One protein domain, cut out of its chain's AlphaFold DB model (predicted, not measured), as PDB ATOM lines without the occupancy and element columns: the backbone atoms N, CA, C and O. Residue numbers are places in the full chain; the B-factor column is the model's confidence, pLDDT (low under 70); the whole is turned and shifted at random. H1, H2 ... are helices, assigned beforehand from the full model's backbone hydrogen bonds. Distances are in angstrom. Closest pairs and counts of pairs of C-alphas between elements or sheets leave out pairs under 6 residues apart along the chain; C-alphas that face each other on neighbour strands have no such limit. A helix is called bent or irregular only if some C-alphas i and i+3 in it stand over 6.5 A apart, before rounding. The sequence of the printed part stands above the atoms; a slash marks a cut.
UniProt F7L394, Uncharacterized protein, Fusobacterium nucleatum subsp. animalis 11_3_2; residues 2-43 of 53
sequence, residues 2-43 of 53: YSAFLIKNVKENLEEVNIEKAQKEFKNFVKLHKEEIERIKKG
ATOM      1  N   TYR A   2      81.917 -54.942 206.429       77.25
ATOM      2  CA  TYR A   2      82.600 -54.786 207.721       77.25
ATOM      3  C   TYR A   2      82.667 -56.091 208.531       77.25
ATOM      4  O   TYR A   2      83.723 -56.417 209.057       77.25
ATOM      5  N   SER A   3      81.610 -56.910 208.518       82.12
ATOM      6  CA  SER A   3      81.617 -58.230 209.167       82.12
ATOM      7  C   SER A   3      82.676 -59.176 208.585       82.12
ATOM      8  O   SER A   3      83.398 -59.811 209.338       82.12
ATOM      9  N   ALA A   4      82.842 -59.221 207.258       84.81
ATOM     10  CA  ALA A   4      83.857 -60.059 206.610       84.81
ATOM     11  C   ALA A   4      85.288 -59.585 206.920       84.81
ATOM     12  O   ALA A   4      86.184 -60.402 207.122       84.81
ATOM     13  N   PHE A   5      85.498 -58.266 207.007       88.06
ATOM     14  CA  PHE A   5      86.781 -57.696 207.427       88.06
ATOM     15  C   PHE A   5      87.124 -58.061 208.877       88.06
ATOM     16  O   PHE A   5      88.269 -58.403 209.165       88.06
ATOM     17  N   LEU A   6      86.137 -58.024 209.777       87.88
ATOM     18  CA  LEU A   6      86.322 -58.425 211.171       87.88
ATOM     19  C   LEU A   6      86.600 -59.925 211.285       87.88
ATOM     20  O   LEU A   6      87.555 -60.287 211.959       87.88
ATOM     21  N   ILE A   7      85.863 -60.767 210.550       88.00
ATOM     22  CA  ILE A   7      86.075 -62.225 210.483       88.00
ATOM     23  C   ILE A   7      87.503 -62.563 210.018       88.00
ATOM     24  O   ILE A   7      88.167 -63.403 210.614       88.00
ATOM     25  N   LYS A   8      88.029 -61.860 209.003       87.56
ATOM     26  CA  LYS A   8      89.427 -62.009 208.547       87.56
ATOM     27  C   LYS A   8      90.460 -61.663 209.631       87.56
ATOM     28  O   LYS A   8      91.593 -62.140 209.577       87.56
ATOM     29  N   ASN A   9      90.099 -60.794 210.569       89.75
ATOM     30  CA  ASN A   9      90.986 -60.286 211.611       89.75
ATOM     31  C   ASN A   9      90.693 -60.889 212.989       89.75
ATOM     32  O   ASN A   9      91.122 -60.333 213.998       89.75
ATOM     33  N   VAL A  10      89.993 -62.020 213.050       91.56
ATOM     34  CA  VAL A  10      89.839 -62.785 214.289       91.56
ATOM     35  C   VAL A  10      91.176 -63.435 214.660       91.56
ATOM     36  O   VAL A  10      92.000 -63.748 213.796       91.56
ATOM     37  N   LYS A  11      91.434 -63.556 215.962       88.62
ATOM     38  CA  LYS A  11      92.568 -64.303 216.509       88.62
ATOM     39  C   LYS A  11      92.426 -65.796 216.175       88.62
ATOM     40  O   LYS A  11      91.363 -66.266 215.782       88.62
ATOM     41  N   GLU A  12      93.499 -66.558 216.357       86.19
ATOM     42  CA  GLU A  12      93.513 -68.003 216.066       86.19
ATOM     43  C   GLU A  12      92.499 -68.797 216.899       86.19
ATOM     44  O   GLU A  12      92.030 -69.843 216.463       86.19
ATOM     45  N   ASN A  13      92.107 -68.269 218.062       86.81
ATOM     46  CA  ASN A  13      91.060 -68.848 218.900       86.81
ATOM     47  C   ASN A  13      89.639 -68.653 218.341       86.81
ATOM     48  O   ASN A  13      88.701 -69.155 218.941       86.81
ATOM     49  N   LEU A  14      89.463 -67.927 217.228       84.25
ATOM     50  CA  LEU A  14      88.188 -67.669 216.540       84.25
ATOM     51  C   LEU A  14      87.096 -66.948 217.360       84.25
ATOM     52  O   LEU A  14      86.028 -66.649 216.827       84.25
ATOM     53  N   GLU A  15      87.368 -66.614 218.617       85.44
ATOM     54  CA  GLU A  15      86.408 -66.010 219.549       85.44
ATOM     55  C   GLU A  15      86.516 -64.482 219.595       85.44
ATOM     56  O   GLU A  15      85.528 -63.788 219.829       85.44
ATOM     57  N   GLU A  16      87.708 -63.938 219.339       89.88
ATOM     58  CA  GLU A  16      87.988 -62.517 219.531       89.88
ATOM     59  C   GLU A  16      88.611 -61.867 218.303       89.88
ATOM     60  O   GLU A  16      89.561 -62.372 217.703       89.88
ATOM     61  N   VAL A  17      88.146 -60.663 217.976       89.25
ATOM     62  CA  VAL A  17      88.783 -59.850 216.942       89.25
ATOM     63  C   VAL A  17      90.115 -59.309 217.458       89.25
ATOM     64  O   VAL A  17      90.200 -58.707 218.528       89.25
ATOM     65  N   ASN A  18      91.168 -59.458 216.658       92.06
ATOM     66  CA  ASN A  18      92.427 -58.765 216.877       92.06
ATOM     67  C   ASN A  18      92.282 -57.295 216.447       92.06
ATOM     68  O   ASN A  18      92.507 -56.945 215.286       92.06
ATOM     69  N   ILE A  19      91.872 -56.440 217.387       89.88
ATOM     70  CA  ILE A  19      91.584 -55.020 217.138       89.88
ATOM     71  C   ILE A  19      92.817 -54.261 216.642       89.88
ATOM     72  O   ILE A  19      92.699 -53.468 215.713       89.88
ATOM     73  N   GLU A  20      94.000 -54.526 217.194       91.12
ATOM     74  CA  GLU A  20      95.236 -53.849 216.784       91.12
ATOM     75  C   GLU A  20      95.599 -54.174 215.332       91.12
ATOM     76  O   GLU A  20      95.872 -53.280 214.523       91.12
ATOM     77  N   LYS A  21      95.528 -55.460 214.966       90.19
ATOM     78  CA  LYS A  21      95.729 -55.912 213.585       90.19
ATOM     79  C   LYS A  21      94.673 -55.313 212.658       90.19
ATOM     80  O   LYS A  21      95.022 -54.756 211.617       90.19
ATOM     81  N   ALA A  22      93.405 -55.356 213.065       89.94
ATOM     82  CA  ALA A  22      92.304 -54.783 212.303       89.94
ATOM     83  C   ALA A  22      92.508 -53.279 212.070       89.94
ATOM     84  O   ALA A  22      92.381 -52.823 210.939       89.94
ATOM     85  N   GLN A  23      92.892 -52.508 213.089       90.00
ATOM     86  CA  GLN A  23      93.155 -51.071 212.967       90.00
ATOM     87  C   GLN A  23      94.324 -50.775 212.023       90.00
ATOM     88  O   GLN A  23      94.219 -49.878 211.181       90.00
ATOM     89  N   LYS A  24      95.415 -51.546 212.115       92.44
ATOM     90  CA  LYS A  24      96.577 -51.400 211.228       92.44
ATOM     91  C   LYS A  24      96.220 -51.699 209.770       92.44
ATOM     92  O   LYS A  24      96.652 -50.979 208.870       92.44
ATOM     93  N   GLU A  25      95.408 -52.726 209.529       91.62
ATOM     94  CA  GLU A  25      94.983 -53.125 208.184       91.62
ATOM     95  C   GLU A  25      93.839 -52.263 207.624       91.62
ATOM     96  O   GLU A  25      93.680 -52.178 206.403       91.62
ATOM     97  N   PHE A  26      93.062 -51.588 208.479       90.31
ATOM     98  CA  PHE A  26      91.826 -50.907 208.086       90.31
ATOM     99  C   PHE A  26      92.045 -49.826 207.025       90.31
ATOM    100  O   PHE A  26      91.309 -49.768 206.042       90.31
ATOM    101  N   LYS A  27      93.087 -48.997 207.173       90.94
ATOM    102  CA  LYS A  27      93.388 -47.939 206.189       90.94
ATOM    103  C   LYS A  27      93.656 -48.517 204.797       90.94
ATOM    104  O   LYS A  27      93.126 -48.008 203.809       90.94
ATOM    105  N   ASN A  28      94.431 -49.599 204.722       91.62
ATOM    106  CA  ASN A  28      94.726 -50.270 203.456       91.62
ATOM    107  C   ASN A  28      93.486 -50.964 202.888       91.62
ATOM    108  O   ASN A  28      93.245 -50.885 201.687       91.62
ATOM    109  N   PHE A  29      92.673 -51.582 203.747       90.56
ATOM    110  CA  PHE A  29      91.405 -52.183 203.346       90.56
ATOM    111  C   PHE A  29      90.465 -51.158 202.706       90.56
ATOM    112  O   PHE A  29      89.964 -51.402 201.613       90.56
ATOM    113  N   VAL A  30      90.271 -49.991 203.329       90.25
ATOM    114  CA  VAL A  30      89.419 -48.921 202.783       90.25
ATOM    115  C   VAL A  30      89.947 -48.420 201.439       90.25
ATOM    116  O   VAL A  30      89.161 -48.210 200.515       90.25
ATOM    117  N   LYS A  31      91.271 -48.261 201.303       93.00
ATOM    118  CA  LYS A  31      91.898 -47.848 200.042       93.00
ATOM    119  C   LYS A  31      91.620 -48.856 198.921       93.00
ATOM    120  O   LYS A  31      91.047 -48.476 197.904       93.00
ATOM    121  N   LEU A  32      91.979 -50.124 199.133       91.56
ATOM    122  CA  LEU A  32      91.787 -51.194 198.147       91.56
ATOM    123  C   LEU A  32      90.309 -51.394 197.817       91.56
ATOM    124  O   LEU A  32      89.945 -51.598 196.665       91.56
ATOM    125  N   HIS A  33      89.443 -51.284 198.823       88.31
ATOM    126  CA  HIS A  33      88.010 -51.365 198.615       88.31
ATOM    127  C   HIS A  33      87.520 -50.258 197.681       88.31
ATOM    128  O   HIS A  33      86.814 -50.543 196.721       88.31
ATOM    129  N   LYS A  34      87.925 -49.006 197.916       88.56
ATOM    130  CA  LYS A  34      87.538 -47.882 197.059       88.56
ATOM    131  C   LYS A  34      88.030 -48.063 195.623       88.56
ATOM    132  O   LYS A  34      87.276 -47.797 194.693       88.56
ATOM    133  N   GLU A  35      89.263 -48.531 195.438       92.06
ATOM    134  CA  GLU A  35      89.809 -48.847 194.111       92.06
ATOM    135  C   GLU A  35      88.973 -49.922 193.402       92.06
ATOM    136  O   GLU A  35      88.641 -49.769 192.226       92.06
ATOM    137  N   GLU A  36      88.557 -50.957 194.130       87.88
ATOM    138  CA  GLU A  36      87.714 -52.029 193.602       87.88
ATOM    139  C   GLU A  36      86.308 -51.539 193.229       87.88
ATOM    140  O   GLU A  36      85.784 -51.903 192.177       87.88
ATOM    141  N   ILE A  37      85.717 -50.646 194.029       86.25
ATOM    142  CA  ILE A  37      84.453 -49.983 193.685       86.25
ATOM    143  C   ILE A  37      84.576 -49.197 192.389       86.25
ATOM    144  O   ILE A  37      83.725 -49.323 191.509       86.25
ATOM    145  N   GLU A  38      85.631 -48.402 192.244       89.06
ATOM    146  CA  GLU A  38      85.848 -47.623 191.029       89.06
ATOM    147  C   GLU A  38      86.128 -48.522 189.818       89.06
ATOM    148  O   GLU A  38      85.655 -48.228 188.720       89.06
ATOM    149  N   ARG A  39      86.818 -49.654 190.005       89.88
ATOM    150  CA  ARG A  39      86.993 -50.675 188.962       89.88
ATOM    151  C   ARG A  39      85.651 -51.252 188.519       89.88
ATOM    152  O   ARG A  39      85.402 -51.336 187.319       89.88
ATOM    153  N   ILE A  40      84.782 -51.621 189.463       85.81
ATOM    154  CA  ILE A  40      83.457 -52.184 189.170       85.81
ATOM    155  C   ILE A  40      82.570 -51.150 188.473       85.81
ATOM    156  O   ILE A  40      81.953 -51.485 187.471       85.81
ATOM    157  N   LYS A  41      82.543 -49.897 188.948       83.00
ATOM    158  CA  LYS A  41      81.778 -48.805 188.320       83.00
ATOM    159  C   LYS A  41      82.219 -48.516 186.884       83.00
ATOM    160  O   LYS A  41      81.388 -48.159 186.056       83.00
ATOM    161  N   LYS A  42      83.523 -48.617 186.602       85.81
ATOM    162  CA  LYS A  42      84.091 -48.411 185.257       85.81
ATOM    163  C   LYS A  42      83.944 -49.636 184.358       85.81
ATOM    164  O   LYS A  42      83.959 -49.500 183.139       85.81
ATOM    165  N   GLY A  43      83.843 -50.828 184.938       76.62
ATOM    166  CA  GLY A  43      83.531 -52.042 184.202       76.62
ATOM    167  C   GLY A  43      82.068 -52.038 183.769       76.62
ATOM    168  O   GLY A  43      81.191 -51.645 184.526       76.62
TER     169      GLY A  43
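What this domain is: This is residues 2 to 43 of the 53 residues of an uncharacterized protein of Fusobacterium nucleatum subsp. animalis 11_3_2 (UniProt F7L394). A long helix, H2, with a kink makes most of the length, and the short helix H1 is set at a steep tilt near its first part, the link of residues 9 to 18 folding back at that end like a hook. Residues 30 to 43, of which 30 to 42 belong to H2, stick out free of the rest. The printed part has 42 residues with two named helices, H1 then H2, and no named strand; the class is all helix. The whole is loose, with a radius of gyration of the C-alphas of 12.6 A, and a rod that spans 40 by 16 by 12 A.

How they stand to each other: H1, residues 2 to 8, and H2, residues 19 to 42, are close but not clearly touching, with 2 pairs of C-alphas within 8 A. The closest C-alphas are those of Leu 6 and Ala 22, 7.1 A apart. Their lines stand at a steep tilt of 60 degrees, and they run opposite ways. Every O i to N i+4 pair is within hydrogen-bond range in H1; in H2 18 of 20 are.

Where its parts are: H1 begins at C-alpha 2 (82.600, -54.786, 207.721) and is 10.0 A long from first to last C-alpha. H2 runs 33.4 A from C-alpha 19 (91.584, -55.020, 217.138) to C-alpha 42 (84.091, -48.411, 185.257). It has a kink of 44 degrees near residue 27, and it is irregular, but only just: C-alphas 24 and 27 are 6.9 A apart.

The domain as a whole: The two C-alphas farthest apart are those of Asn 13 and Lys 42, at 40.0 A. The link from H1 to H2, 10 residues, is short. The printed part has no cut. Its mean pLDDT is 88.2, and no printed residue is under 70.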